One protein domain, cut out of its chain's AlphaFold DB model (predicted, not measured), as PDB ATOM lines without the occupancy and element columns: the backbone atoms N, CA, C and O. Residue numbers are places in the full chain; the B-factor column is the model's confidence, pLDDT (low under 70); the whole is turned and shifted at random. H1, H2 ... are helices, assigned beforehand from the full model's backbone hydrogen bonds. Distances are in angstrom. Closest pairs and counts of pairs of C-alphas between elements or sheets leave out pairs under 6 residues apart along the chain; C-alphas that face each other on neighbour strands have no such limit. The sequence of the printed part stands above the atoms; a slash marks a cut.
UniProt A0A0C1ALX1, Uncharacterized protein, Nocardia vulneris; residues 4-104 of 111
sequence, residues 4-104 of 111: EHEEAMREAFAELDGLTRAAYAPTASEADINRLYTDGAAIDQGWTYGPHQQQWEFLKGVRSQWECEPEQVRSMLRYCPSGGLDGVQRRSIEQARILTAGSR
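AT A GLANCE: This is residues 4 to 104 of the 111 residues of an uncharacterized protein of Nocardia vulneris (UniProt A0A0C1ALX1). A slab of five helices, only just flat: H1 and H2 form a hairpin at one end, H5 runs beside H1, H3 packs slantwise on H5, and H4 folds back from H3 at the other end. The printed part has 101 residues, with helices H1 to H5 in chain order and no named strand; it is all helix and compact, with a radius of gyration of the C-alphas of 14.5 A and spans of 47 by 31 by 17 A.

IN THESE COORDINATES: H1, residues 4 to 23, begins at C-alpha 4 (14.886, -48.717, -60.112) and spans 28.7 A. H2, residues 30 to 48, spans 25.9 A; H3, 53 to 68, 22.6 A; H4, 70 to 79, 14.4 A; H5, 87 to 103, 24.9 A, ending at C-alpha 103 (-5.249, -38.651, -46.055).

HOW THE PARTS SIT: H1 touches H2, closest C-alphas Ala 23 and Ile 33, 4.8 A. H1, H3 and H5 form a bundle, a group of neighbouring helices; H3 touches H5 at Arg 63 and Ala 96, closest C-alphas, 4.8 A. Every helix has each O i to N i+4 pair within hydrogen-bond range.

THE WHOLE: The printed part has no cut and no long link; pLDDT is under 70 at residues 79 to 84 and 103 to 104.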
ATOM      1  N   GLU A   4      15.932 -48.899 -59.091       94.44
ATOM      2  CA  GLU A   4      14.886 -48.717 -60.112       94.44
ATOM      3  C   GLU A   4      13.600 -49.499 -59.783       94.44
ATOM      4  O   GLU A   4      12.504 -48.955 -59.844       94.44
ATOM      5  N   HIS A   5      13.735 -50.754 -59.343       94.81
ATOM      6  CA  HIS A   5      12.603 -51.599 -58.971       94.81
ATOM      7  C   HIS A   5      11.923 -51.089 -57.703       94.81
ATOM      8  O   HIS A   5      10.708 -51.179 -57.567       94.81
ATOM      9  N   GLU A   6      12.704 -50.539 -56.776       95.94
ATOM     10  CA  GLU A   6      12.164 -49.888 -55.591       95.94
ATOM     11  C   GLU A   6      11.386 -48.619 -55.942       95.94
ATOM     12  O   GLU A   6      10.305 -48.399 -55.407       95.94
ATOM     13  N   GLU A   7      11.934 -47.760 -56.801       95.75
ATOM     14  CA  GLU A   7      11.270 -46.532 -57.245       95.75
ATOM     15  C   GLU A   7       9.954 -46.861 -57.960       95.75
ATOM     16  O   GLU A   7       8.913 -46.364 -57.533       95.75
ATOM     17  N   ALA A   8       9.966 -47.811 -58.900       97.19
ATOM     18  CA  ALA A   8       8.758 -48.290 -59.572       97.19
ATOM     19  C   ALA A   8       7.722 -48.876 -58.595       97.19
ATOM     20  O   ALA A   8       6.532 -48.585 -58.697       97.19
ATOM     21  N   MET A   9       8.161 -49.669 -57.610       97.06
ATOM     22  CA  MET A   9       7.276 -50.220 -56.577       97.06
ATOM     23  C   MET A   9       6.624 -49.109 -55.751       97.06
ATOM     24  O   MET A   9       5.430 -49.152 -55.466       97.06
ATOM     25  N   ARG A  10       7.404 -48.104 -55.349       96.31
ATOM     26  CA  ARG A  10       6.915 -46.990 -54.533       96.31
ATOM     27  C   ARG A  10       5.958 -46.089 -55.311       96.31
ATOM     28  O   ARG A  10       4.965 -45.652 -54.733       96.31
ATOM     29  N   GLU A  11       6.209 -45.844 -56.592       97.50
ATOM     30  CA  GLU A  11       5.291 -45.112 -57.473       97.50
ATOM     31  C   GLU A  11       3.969 -45.862 -57.651       97.50
ATOM     32  O   GLU A  11       2.909 -45.296 -57.386       97.50
ATOM     33  N   ALA A  12       4.031 -47.159 -57.968       97.88
ATOM     34  CA  ALA A  12       2.847 -48.008 -58.083       97.88
ATOM     35  C   ALA A  12       2.033 -48.050 -56.778       97.88
ATOM     36  O   ALA A  12       0.803 -48.045 -56.799       97.88
ATOM     37  N   PHE A  13       2.702 -48.040 -55.621       97.75
ATOM     38  CA  PHE A  13       2.014 -47.973 -54.333       97.75
ATOM     39  C   PHE A  13       1.300 -46.637 -54.107       97.75
ATOM     40  O   PHE A  13       0.191 -46.616 -53.580       97.75
ATOM     41  N   ALA A  14       1.924 -45.519 -54.488       97.19
ATOM     42  CA  ALA A  14       1.294 -44.207 -54.384       97.19
ATOM     43  C   ALA A  14       0.060 -44.102 -55.296       97.19
ATOM     44  O   ALA A  14      -0.949 -43.525 -54.896       97.19
ATOM     45  N   GLU A  15       0.122 -44.702 -56.487       97.69
ATOM     46  CA  GLU A  15      -1.024 -44.817 -57.389       97.69
ATOM     47  C   GLU A  15      -2.144 -45.667 -56.773       97.69
ATOM     48  O   GLU A  15      -3.278 -45.201 -56.681       97.69
ATOM     49  N   LEU A  16      -1.827 -46.864 -56.263       97.44
ATOM     50  CA  LEU A  16      -2.800 -47.737 -55.598       97.44
ATOM     51  C   LEU A  16      -3.490 -47.051 -54.406       97.44
ATOM     52  O   LEU A  16      -4.710 -47.144 -54.246       97.44
ATOM     53  N   ASP A  17      -2.725 -46.349 -53.570       95.50
ATOM     54  CA  ASP A  17      -3.253 -45.582 -52.441       95.50
ATOM     55  C   ASP A  17      -4.171 -44.437 -52.918       95.50
ATOM     56  O   ASP A  17      -5.255 -44.242 -52.363       95.50
ATOM     57  N   GLY A  18      -3.809 -43.745 -54.002       95.25
ATOM     58  CA  GLY A  18      -4.653 -42.734 -54.642       95.25
ATOM     59  C   GLY A  18      -5.975 -43.293 -55.179       95.25
ATOM     60  O   GLY A  18      -7.035 -42.727 -54.900       95.25
ATOM     61  N   LEU A  19      -5.933 -44.427 -55.888       96.19
ATOM     62  CA  LEU A  19      -7.124 -45.121 -56.399       96.19
ATOM     63  C   LEU A  19      -8.049 -45.552 -55.258       96.19
ATOM     64  O   LEU A  19      -9.259 -45.332 -55.314       96.19
ATOM     65  N   THR A  20      -7.468 -46.095 -54.185       93.50
ATOM     66  CA  THR A  20      -8.208 -46.514 -52.989       93.50
ATOM     67  C   THR A  20      -8.930 -45.326 -52.351       93.50
ATOM     68  O   THR A  20     -10.123 -45.403 -52.066       93.50
ATOM     69  N   ARG A  21      -8.255 -44.182 -52.181       91.81
ATOM     70  CA  ARG A  21      -8.888 -42.965 -51.638       91.81
ATOM     71  C   ARG A  21     -10.000 -42.437 -52.526       91.81
ATOM     72  O   ARG A  21     -11.036 -42.028 -52.009       91.81
ATOM     73  N   ALA A  22      -9.787 -42.432 -53.840       94.12
ATOM     74  CA  ALA A  22     -10.801 -41.999 -54.792       94.12
ATOM     75  C   ALA A  22     -12.056 -42.881 -54.703       94.12
ATOM     76  O   ALA A  22     -13.164 -42.355 -54.760       94.12
ATOM     77  N   ALA A  23     -11.896 -44.190 -54.474       93.38
ATOM     78  CA  ALA A  23     -13.015 -45.116 -54.309       93.38
ATOM     79  C   ALA A  23     -13.808 -44.872 -53.011       93.38
ATOM     80  O   ALA A  23     -15.016 -45.093 -52.979       93.38
ATOM     81  N   TYR A  24     -13.160 -44.374 -51.952       90.19
ATOM     82  CA  TYR A  24     -13.821 -43.990 -50.697       90.19
ATOM     83  C   TYR A  24     -14.335 -42.540 -50.675       90.19
ATOM     84  O   TYR A  24     -14.886 -42.099 -49.661       90.19
ATOM     85  N   ALA A  25     -14.173 -41.776 -51.758       91.62
ATOM     86  CA  ALA A  25     -14.672 -40.409 -51.815       91.62
ATOM     87  C   ALA A  25     -16.217 -40.391 -51.782       91.62
ATOM     88  O   ALA A  25     -16.847 -41.162 -52.507       91.62
ATOM     89  N   PRO A  26     -16.862 -39.468 -51.037       90.50
ATOM     90  CA  PRO A  26     -18.328 -39.391 -50.960       90.50
ATOM     91  C   PRO A  26     -19.032 -39.175 -52.306       90.50
ATOM     92  O   PRO A  26     -20.234 -39.392 -52.423       90.50
ATOM     93  N   THR A  27     -18.296 -38.694 -53.309       93.00
ATOM     94  CA  THR A  27     -18.793 -38.391 -54.654       93.00
ATOM     95  C   THR A  27     -18.601 -39.538 -55.646       93.00
ATOM     96  O   THR A  27     -19.003 -39.389 -56.797       93.00
ATOM     97  N   ALA A  28     -17.957 -40.641 -55.253       93.94
ATOM     98  CA  ALA A  28     -17.685 -41.751 -56.157       93.94
ATOM     99  C   ALA A  28     -18.977 -42.522 -56.468       93.94
ATOM    100  O   ALA A  28     -19.697 -42.945 -55.560       93.94
ATOM    101  N   SER A  29     -19.278 -42.708 -57.755       96.44
ATOM    102  CA  SER A  29     -20.379 -43.579 -58.168       96.44
ATOM    103  C   SER A  29     -19.980 -45.053 -58.049       96.44
ATOM    104  O   SER A  29     -18.799 -45.388 -58.042       96.44
ATOM    105  N   GLU A  30     -20.952 -45.965 -58.024       96.25
ATOM    106  CA  GLU A  30     -20.673 -47.409 -58.015       96.25
ATOM    107  C   GLU A  30     -19.841 -47.855 -59.233       96.25
ATOM    108  O   GLU A  30     -18.952 -48.698 -59.115       96.25
ATOM    109  N   ALA A  31     -20.084 -47.254 -60.402       96.38
ATOM    110  CA  ALA A  31     -19.304 -47.524 -61.607       96.38
ATOM    111  C   ALA A  31     -17.846 -47.056 -61.461       96.38
ATOM    112  O   ALA A  31     -16.932 -47.786 -61.850       96.38
ATOM    113  N   ASP A  32     -17.625 -45.883 -60.857       95.25
ATOM    114  CA  ASP A  32     -16.276 -45.380 -60.572       95.25
ATOM    115  C   ASP A  32     -15.565 -46.278 -59.559       95.25
ATOM    116  O   ASP A  32     -14.426 -46.670 -59.785       95.25
ATOM    117  N   ILE A  33     -16.254 -46.669 -58.485       96.00
ATOM    118  CA  ILE A  33     -15.722 -47.563 -57.450       96.00
ATOM    119  C   ILE A  33     -15.272 -48.894 -58.064       96.00
ATOM    120  O   ILE A  33     -14.147 -49.332 -57.831       96.00
ATOM    121  N   ASN A  34     -16.112 -49.519 -58.897       96.81
ATOM    122  CA  ASN A  34     -15.774 -50.780 -59.562       96.81
ATOM    123  C   ASN A  34     -14.556 -50.646 -60.483       96.81
ATOM    124  O   ASN A  34     -13.689 -51.525 -60.502       96.81
ATOM    125  N   ARG A  35     -14.465 -49.541 -61.233       97.31
ATOM    126  CA  ARG A  35     -13.306 -49.260 -62.081       97.31
ATOM    127  C   ARG A  35     -12.039 -49.072 -61.247       97.31
ATOM    128  O   ARG A  35     -11.045 -49.731 -61.519       97.31
ATOM    129  N   LEU A  36     -12.089 -48.230 -60.217       97.56
ATOM    130  CA  LEU A  36     -10.951 -47.932 -59.345       97.56
ATOM    131  C   LEU A  36     -10.435 -49.185 -58.632       97.56
ATOM    132  O   LEU A  36      -9.224 -49.382 -58.544       97.56
ATOM    133  N   TYR A  37     -11.330 -50.069 -58.178       94.62
ATOM    134  CA  TYR A  37     -10.925 -51.356 -57.610       94.62
ATOM    135  C   TYR A  37     -10.314 -52.295 -58.646       94.62
ATOM    136  O   TYR A  37      -9.363 -53.000 -58.323       94.62
ATOM    137  N   THR A  38     -10.823 -52.305 -59.879       97.44
ATOM    138  CA  THR A  38     -10.248 -53.116 -60.963       97.44
ATOM    139  C   THR A  38      -8.834 -52.644 -61.303       97.44
ATOM    140  O   THR A  38      -7.910 -53.458 -61.349       97.44
ATOM    141  N   ASP A  39      -8.652 -51.333 -61.465       97.69
ATOM    142  CA  ASP A  39      -7.358 -50.719 -61.766       97.69
ATOM    143  C   ASP A  39      -6.367 -50.956 -60.607       97.69
ATOM    144  O   ASP A  39      -5.241 -51.412 -60.818       97.69
ATOM    145  N   GLY A  40      -6.811 -50.763 -59.359       97.56
ATOM    146  CA  GLY A  40      -6.004 -51.036 -58.169       97.56
ATOM    147  C   GLY A  40      -5.628 -52.515 -58.018       97.56
ATOM    148  O   GLY A  40      -4.486 -52.833 -57.687       97.56
ATOM    149  N   ALA A  41      -6.551 -53.434 -58.315       96.88
ATOM    150  CA  ALA A  41      -6.289 -54.869 -58.266       96.88
ATOM    151  C   ALA A  41      -5.237 -55.300 -59.297       96.88
ATOM    152  O   ALA A  41      -4.410 -56.155 -58.992       96.88
ATOM    153  N   ALA A  42      -5.225 -54.700 -60.491       97.31
ATOM    154  CA  ALA A  42      -4.204 -54.986 -61.496       97.31
ATOM    155  C   ALA A  42      -2.796 -54.595 -61.008       97.31
ATOM    156  O   ALA A  42      -1.850 -55.372 -61.169       97.31
ATOM    157  N   ILE A  43      -2.667 -53.434 -60.352       97.56
ATOM    158  CA  ILE A  43      -1.409 -52.991 -59.731       97.56
ATOM    159  C   ILE A  43      -0.991 -53.965 -58.624       97.56
ATOM    160  O   ILE A  43       0.131 -54.475 -58.641       97.56
ATOM    161  N   ASP A  44      -1.890 -54.249 -57.677       97.06
ATOM    162  CA  ASP A  44      -1.584 -55.109 -56.531       97.06
ATOM    163  C   ASP A  44      -1.187 -56.524 -56.968       97.06
ATOM    164  O   ASP A  44      -0.207 -57.070 -56.459       97.06
ATOM    165  N   GLN A  45      -1.875 -57.102 -57.957       96.81
ATOM    166  CA  GLN A  45      -1.542 -58.424 -58.491       96.81
ATOM    167  C   GLN A  45      -0.154 -58.455 -59.138       96.81
ATOM    168  O   GLN A  45       0.605 -59.397 -58.895       96.81
ATOM    169  N   GLY A  46       0.204 -57.431 -59.920       96.62
ATOM    170  CA  GLY A  46       1.507 -57.360 -60.589       96.62
ATOM    171  C   GLY A  46       2.685 -57.432 -59.613       96.62
ATOM    172  O   GLY A  46       3.677 -58.113 -59.880       96.62
ATOM    173  N   TRP A  47       2.556 -56.793 -58.449       97.44
ATOM    174  CA  TRP A  47       3.591 -56.799 -57.413       97.44
ATOM    175  C   TRP A  47       3.492 -57.986 -56.456       97.44
ATOM    176  O   TRP A  47       4.523 -58.540 -56.065       97.44
ATOM    177  N   THR A  48       2.276 -58.424 -56.124       96.69
ATOM    178  CA  THR A  48       2.032 -59.564 -55.227       96.69
ATOM    179  C   THR A  48       2.538 -60.876 -55.819       96.69
ATOM    180  O   THR A  48       3.066 -61.709 -55.089       96.69
ATOM    181  N   TYR A  49       2.442 -61.061 -57.138       95.69
ATOM    182  CA  TYR A  49       2.967 -62.252 -57.820       95.69
ATOM    183  C   TYR A  49       4.357 -62.039 -58.444       95.69
ATOM    184  O   TYR A  49       4.869 -62.913 -59.145       95.69
ATOM    185  N   GLY A  50       4.977 -60.882 -58.196       94.00
ATOM    186  CA  GLY A  50       6.284 -60.513 -58.727       94.00
ATOM    187  C   GLY A  50       7.468 -60.917 -57.831       94.00
ATOM    188  O   GLY A  50       7.301 -61.339 -56.685       94.00
ATOM    189  N   PRO A  51       8.713 -60.707 -58.301       93.75
ATOM    190  CA  PRO A  51       9.942 -61.055 -57.567       93.75
ATOM    191  C   PRO A  51      10.191 -60.200 -56.307       93.75
ATOM    192  O   PRO A  51      11.160 -60.418 -55.578       93.75
ATOM    193  N   HIS A  52       9.347 -59.197 -56.064       95.19
ATOM    194  CA  HIS A  52       9.466 -58.225 -54.979       95.19
ATOM    195  C   HIS A  52       8.251 -58.221 -54.042       95.19
ATOM    196  O   HIS A  52       8.044 -57.269 -53.289       95.19
ATOM    197  N   GLN A  53       7.482 -59.316 -54.050       96.06
ATOM    198  CA  GLN A  53       6.300 -59.514 -53.215       96.06
ATOM    199  C   GLN A  53       6.542 -59.152 -51.744       96.06
ATOM    200  O   GLN A  53       5.748 -58.438 -51.150       96.06
ATOM    201  N   GLN A  54       7.647 -59.596 -51.136       94.88
ATOM    202  CA  GLN A  54       7.890 -59.344 -49.708       94.88
ATOM    203  C   GLN A  54       8.015 -57.849 -49.383       94.88
ATOM    204  O   GLN A  54       7.524 -57.397 -48.352       94.88
ATOM    205  N   GLN A  55       8.660 -57.072 -50.256       95.38
ATOM    206  CA  GLN A  55       8.792 -55.625 -50.085       95.38
ATOM    207  C   GLN A  55       7.457 -54.911 -50.321       95.38
ATOM    208  O   GLN A  55       7.147 -53.951 -49.613       95.38
ATOM    209  N   TRP A  56       6.662 -55.410 -51.268       97.31
ATOM    210  CA  TRP A  56       5.315 -54.923 -51.542       97.31
ATOM    211  C   TRP A  56       4.360 -55.157 -50.363       97.31
ATOM    212  O   TRP A  56       3.738 -54.216 -49.870       97.31
ATOM    213  N   GLU A  57       4.312 -56.382 -49.837       96.06
ATOM    214  CA  GLU A  57       3.521 -56.734 -48.651       96.06
ATOM    215  C   GLU A  57       3.963 -55.945 -47.419       96.06
ATOM    216  O   GLU A  57       3.132 -55.464 -46.649       96.06
ATOM    217  N   PHE A  58       5.274 -55.747 -47.251       94.62
ATOM    218  CA  PHE A  58       5.791 -54.905 -46.181       94.62
ATOM    219  C   PHE A  58       5.257 -53.472 -46.289       94.62
ATOM    220  O   PHE A  58       4.789 -52.928 -45.292       94.62
ATOM    221  N   LEU A  59       5.287 -52.871 -47.485       95.31
ATOM    222  CA  LEU A  59       4.784 -51.515 -47.721       95.31
ATOM    223  C   LEU A  59       3.271 -51.402 -47.446       95.31
ATOM    224  O   LEU A  59       2.856 -50.478 -46.742       95.31
ATOM    225  N   LYS A  60       2.466 -52.375 -47.901       95.31
ATOM    226  CA  LYS A  60       1.032 -52.483 -47.558       95.31
ATOM    227  C   LYS A  60       0.815 -52.541 -46.044       95.31
ATOM    228  O   LYS A  60       0.015 -51.778 -45.500       95.31
ATOM    229  N   GLY A  61       1.566 -53.405 -45.363       93.69
ATOM    230  CA  GLY A  61       1.487 -53.592 -43.916       93.69
ATOM    231  C   GLY A  61       1.798 -52.313 -43.143       93.69
ATOM    232  O   GLY A  61       0.992 -51.885 -42.319       93.69
ATOM    233  N   VAL A  62       2.921 -51.652 -43.440       92.50
ATOM    234  CA  VAL A  62       3.300 -50.420 -42.726       92.50
ATOM    235  C   VAL A  62       2.354 -49.259 -43.022       92.50
ATOM    236  O   VAL A  62       2.135 -48.433 -42.138       92.50
ATOM    237  N   ARG A  63       1.743 -49.194 -44.216       93.50
ATOM    238  CA  ARG A  63       0.672 -48.224 -44.492       93.50
ATOM    239  C   ARG A  63      -0.515 -48.482 -43.566       93.50
ATOM    240  O   ARG A  63      -0.904 -47.572 -42.838       93.50
ATOM    241  N   SER A  64      -1.062 -49.694 -43.567       91.62
ATOM    242  CA  SER A  64      -2.205 -50.051 -42.713       91.62
ATOM    243  C   SER A  64      -1.915 -49.769 -41.229       91.62
ATOM    244  O   SER A  64      -2.711 -49.143 -40.530       91.62
ATOM    245  N   GLN A  65      -0.707 -50.096 -40.760       91.19
ATOM    246  CA  GLN A  65      -0.271 -49.771 -39.399       91.19
ATOM    247  C   GLN A  65      -0.175 -48.265 -39.130       91.19
ATOM    248  O   GLN A  65      -0.473 -47.829 -38.025       91.19
ATOM    249  N   TRP A  66       0.219 -47.442 -40.104       90.25
ATOM    250  CA  TRP A  66       0.229 -45.986 -39.937       90.25
ATOM    251  C   TRP A  66      -1.171 -45.395 -39.755       90.25
ATOM    252  O   TRP A  66      -1.300 -44.373 -39.080       90.25
ATOM    253  N   GLU A  67      -2.198 -45.996 -40.352       88.00
ATOM    254  CA  GLU A  67      -3.586 -45.576 -40.138       88.00
ATOM    255  C   GLU A  67      -4.115 -45.997 -38.772       88.00
ATOM    256  O   GLU A  67      -4.710 -45.184 -38.069       88.00
ATOM    257  N   CYS A  68      -3.899 -47.259 -38.399       89.25
ATOM    258  CA  CYS A  68      -4.494 -47.833 -37.196       89.25
ATOM    259  C   CYS A  68      -3.685 -47.519 -35.929       89.25
ATOM    260  O   CYS A  68      -4.244 -47.259 -34.867       89.25
ATOM    261  N   GLU A  69      -2.353 -47.558 -36.025       89.56
ATOM    262  CA  GLU A  69      -1.424 -47.616 -34.890       89.56
ATOM    263  C   GLU A  69      -0.166 -46.737 -35.114       89.56
ATOM    264  O   GLU A  69       0.973 -47.204 -34.975       89.56
ATOM    265  N   PRO A  70      -0.316 -45.429 -35.418       88.19
ATOM    266  CA  PRO A  70       0.801 -44.563 -35.807       88.19
ATOM    267  C   PRO A  70       1.917 -44.463 -34.752       88.19
ATOM    268  O   PRO A  70       3.088 -44.311 -35.106       88.19
ATOM    269  N   GLU A  71       1.599 -44.560 -33.457       87.06
ATOM    270  CA  GLU A  71       2.613 -44.514 -32.390       87.06
ATOM    271  C   GLU A  71       3.499 -45.764 -32.349       87.06
ATOM    272  O   GLU A  71       4.685 -45.671 -32.013       87.06
ATOM    273  N   GLN A  72       2.965 -46.927 -32.736       85.75
ATOM    274  CA  GLN A  72       3.753 -48.156 -32.812       85.75
ATOM    275  C   GLN A  72       4.758 -48.074 -33.961       85.75
ATOM    276  O   GLN A  72       5.943 -48.343 -33.760       85.75
ATOM    277  N   VAL A  73       4.338 -47.567 -35.124       85.56
ATOM    278  CA  VAL A  73       5.242 -47.368 -36.267       85.56
ATOM    279  C   VAL A  73       6.317 -46.316 -35.962       85.56
ATOM    280  O   VAL A  73       7.496 -46.509 -36.268       85.56
ATOM    281  N   ARG A  74       5.957 -45.219 -35.278       85.06
ATOM    282  CA  ARG A  74       6.941 -44.229 -34.793       85.06
ATOM    283  C   ARG A  74       7.945 -44.844 -33.829       85.06
ATOM    284  O   ARG A  74       9.127 -44.511 -33.892       85.06
ATOM    285  N   SER A  75       7.489 -45.730 -32.951       82.12
ATOM    286  CA  SER A  75       8.359 -46.443 -32.018       82.12
ATOM    287  C   SER A  75       9.315 -47.376 -32.766       82.12
ATOM    288  O   SER A  75      10.514 -47.343 -32.493       82.12
ATOM    289  N   MET A  76       8.847 -48.108 -33.781       76.25
ATOM    290  CA  MET A  76       9.718 -48.922 -34.642       76.25
ATOM    291  C   MET A  76      10.835 -48.093 -35.295       76.25
ATOM    292  O   MET A  76      11.988 -48.516 -35.294       76.25
ATOM    293  N   LEU A  77      10.530 -46.890 -35.791       75.44
ATOM    294  CA  LEU A  77      11.541 -45.989 -36.361       75.44
ATOM    295  C   LEU A  77      12.549 -45.473 -35.321       75.44
ATOM    296  O   LEU A  77      13.720 -45.286 -35.647       75.44
ATOM    297  N   ARG A  78      12.108 -45.226 -34.081       77.69
ATOM    298  CA  ARG A  78      12.959 -44.702 -32.996       77.69
ATOM    299  C   ARG A  78      13.869 -45.763 -32.381       77.69
ATOM    300  O   ARG A  78      15.003 -45.448 -32.031       77.69
ATOM    301  N   TYR A  79      13.380 -46.993 -32.234       67.25
ATOM    302  CA  TYR A  79      14.051 -48.049 -31.465       67.25
ATOM    303  C   TYR A  79      14.757 -49.103 -32.321       67.25
ATOM    304  O   TYR A  79      15.321 -50.047 -31.772       67.25
ATOM    305  N   CYS A  80      14.782 -48.949 -33.647       61.59
ATOM    306  CA  CYS A  80      15.509 -49.842 -34.547       61.59
ATOM    307  C   CYS A  80      16.776 -49.155 -35.108       61.59
ATOM    308  O   CYS A  80      16.783 -48.704 -36.258       61.59
ATOM    309  N   PRO A  81      17.869 -49.028 -34.321       52.16
ATOM    310  CA  PRO A  81      19.095 -48.396 -34.788       52.16
ATOM    311  C   PRO A  81      19.796 -49.310 -35.795       52.16
ATOM    312  O   PRO A  81      20.387 -50.324 -35.440       52.16
ATOM    313  N   SER A  82      19.735 -48.930 -37.072       55.31
ATOM    314  CA  SER A  82      20.607 -49.346 -38.188       55.31
ATOM    315  C   SER A  82      20.776 -50.841 -38.530       55.31
ATOM    316  O   SER A  82      21.318 -51.112 -39.599       55.31
ATOM    317  N   GLY A  83      20.292 -51.789 -37.718       53.78
ATOM    318  CA  GLY A  83      20.506 -53.232 -37.905       53.78
ATOM    319  C   GLY A  83      19.256 -54.072 -38.196       53.78
ATOM    320  O   GLY A  83      19.395 -55.157 -38.744       53.78
ATOM    321  N   GLY A  84      18.050 -53.596 -37.858       69.06
ATOM    322  CA  GLY A  84      16.809 -54.369 -38.052       69.06
ATOM    323  C   GLY A  84      15.986 -53.988 -39.286       69.06
ATOM    324  O   GLY A  84      15.195 -54.798 -39.753       69.06
ATOM    325  N   LEU A  85      16.187 -52.780 -39.825       78.25
ATOM    326  CA  LEU A  85      15.527 -52.311 -41.045       78.25
ATOM    327  C   LEU A  85      16.561 -51.975 -42.113       78.25
ATOM    328  O   LEU A  85      17.449 -51.134 -41.888       78.25
ATOM    329  N   ASP A  86      16.410 -52.583 -43.286       86.56
ATOM    330  CA  ASP A  86      17.213 -52.242 -44.453       86.56
ATOM    331  C   ASP A  86      16.826 -50.864 -45.031       86.56
ATOM    332  O   ASP A  86      15.900 -50.181 -44.575       86.56
ATOM    333  N   GLY A  87      17.587 -50.401 -46.026       88.50
ATOM    334  CA  GLY A  87      17.348 -49.099 -46.646       88.50
ATOM    335  C   GLY A  87      15.990 -48.986 -47.351       88.50
ATOM    336  O   GLY A  87      15.410 -47.901 -47.335       88.50
ATOM    337  N   VAL A  88      15.490 -50.076 -47.940       90.88
ATOM    338  CA  VAL A  88      14.195 -50.124 -48.637       90.88
ATOM    339  C   VAL A  88      13.073 -50.004 -47.614       90.88
ATOM    340  O   VAL A  88      12.233 -49.119 -47.726       90.88
ATOM    341  N   GLN A  89      13.113 -50.815 -46.557       90.44
ATOM    342  CA  GLN A  89      12.107 -50.819 -45.498       90.44
ATOM    343  C   GLN A  89      11.973 -49.450 -44.826       90.44
ATOM    344  O   GLN A  89      10.857 -48.971 -44.621       90.44
ATOM    345  N   ARG A  90      13.091 -48.766 -44.541       90.12
ATOM    346  CA  ARG A  90      13.047 -47.399 -43.987       90.12
ATOM    347  C   ARG A  90      12.344 -46.419 -44.924       90.12
ATOM    348  O   ARG A  90      11.530 -45.624 -44.462       90.12
ATOM    349  N   ARG A  91      12.641 -46.474 -46.227       92.44
ATOM    350  CA  ARG A  91      12.002 -45.601 -47.224       92.44
ATOM    351  C   ARG A  91      10.524 -45.940 -47.422       92.44
ATOM    352  O   ARG A  91       9.729 -45.018 -47.562       92.44
ATOM    353  N   SER A  92      10.147 -47.214 -47.343       92.94
ATOM    354  CA  SER A  92       8.748 -47.655 -47.361       92.94
ATOM    355  C   SER A  92       7.952 -47.122 -46.164       92.94
ATOM    356  O   SER A  92       6.857 -46.595 -46.343       92.94
ATOM    357  N   ILE A  93       8.509 -47.181 -44.947       91.56
ATOM    358  CA  ILE A  93       7.848 -46.630 -43.749       91.56
ATOM    359  C   ILE A  93       7.666 -45.112 -43.871       91.56
ATOM    360  O   ILE A  93       6.619 -44.580 -43.494       91.56
ATOM    361  N   GLU A  94       8.672 -44.410 -44.393       91.19
ATOM    362  CA  GLU A  94       8.607 -42.962 -44.594       91.19
ATOM    363  C   GLU A  94       7.576 -42.576 -45.662       91.19
ATOM    364  O   GLU A  94       6.797 -41.646 -45.461       91.19
ATOM    365  N   GLN A  95       7.499 -43.320 -46.766       94.00
ATOM    366  CA  GLN A  95       6.450 -43.119 -47.762       94.00
ATOM    367  C   GLN A  95       5.060 -43.324 -47.159       94.00
ATOM    368  O   GLN A  95       4.184 -42.484 -47.347       94.00
ATOM    369  N   ALA A  96       4.858 -44.409 -46.412       92.44
ATOM    370  CA  ALA A  96       3.584 -44.681 -45.761       92.44
ATOM    371  C   ALA A  96       3.172 -43.538 -44.813       92.44
ATOM    372  O   ALA A  96       2.012 -43.129 -44.811       92.44
ATOM    373  N   ARG A  97       4.132 -42.942 -44.089       91.12
ATOM    374  CA  ARG A  97       3.911 -41.741 -43.266       91.12
ATOM    375  C   ARG A  97       3.404 -40.558 -44.093       91.12
ATOM    376  O   ARG A  97       2.441 -39.907 -43.689       91.12
ATOM    377  N   ILE A  98       4.058 -40.271 -45.221       91.88
ATOM    378  CA  ILE A  98       3.703 -39.161 -46.122       91.88
ATOM    379  C   ILE A  98       2.294 -39.360 -46.678       91.88
ATOM    380  O   ILE A  98       1.472 -38.445 -46.609       91.88
ATOM    381  N   LEU A  99       2.000 -40.562 -47.177       91.50
ATOM    382  CA  LEU A  99       0.689 -40.890 -47.717       91.50
ATOM    383  C   LEU A  99      -0.381 -40.707 -46.636       91.50
ATOM    384  O   LEU A  99      -1.317 -39.935 -46.845       91.50
ATOM    385  N   THR A 100      -0.233 -41.316 -45.459       88.81
ATOM    386  CA  THR A 100      -1.227 -41.197 -44.377       88.81
ATOM    387  C   THR A 100      -1.431 -39.753 -43.911       88.81
ATOM    388  O   THR A 100      -2.563 -39.350 -43.647       88.81
ATOM    389  N   ALA A 101      -0.378 -38.931 -43.865       84.38
ATOM    390  CA  ALA A 101      -0.509 -37.515 -43.519       84.38
ATOM    391  C   ALA A 101      -1.381 -36.737 -44.523       84.38
ATOM    392  O   ALA A 101      -2.173 -35.897 -44.105       84.38
ATOM    393  N   GLY A 102      -1.290 -37.049 -45.821       73.62
ATOM    394  CA  GLY A 102      -2.142 -36.458 -46.859       73.62
ATOM    395  C   GLY A 102      -3.581 -36.998 -46.903       73.62
ATOM    396  O   GLY A 102      -4.400 -36.457 -47.634       73.62
ATOM    397  N   SER A 103      -3.891 -38.076 -46.168       60.84
ATOM    398  CA  SER A 103      -5.249 -38.651 -46.055       60.84
ATOM    399  C   SER A 103      -6.092 -38.003 -44.971       60.84
ATOM    400  O   SER A 103      -7.317 -38.117 -45.004       60.84
ATOM    401  N   ARG A 104      -5.458 -37.419 -43.950       58.94
ATOM    402  CA  ARG A 104      -6.189 -36.934 -42.784       58.94
ATOM    403  C   ARG A 104      -6.971 -35.689 -43.209       58.94
ATOM    404  O   ARG A 104      -6.332 -34.723 -43.625       58.94
TER     405      ARG A 104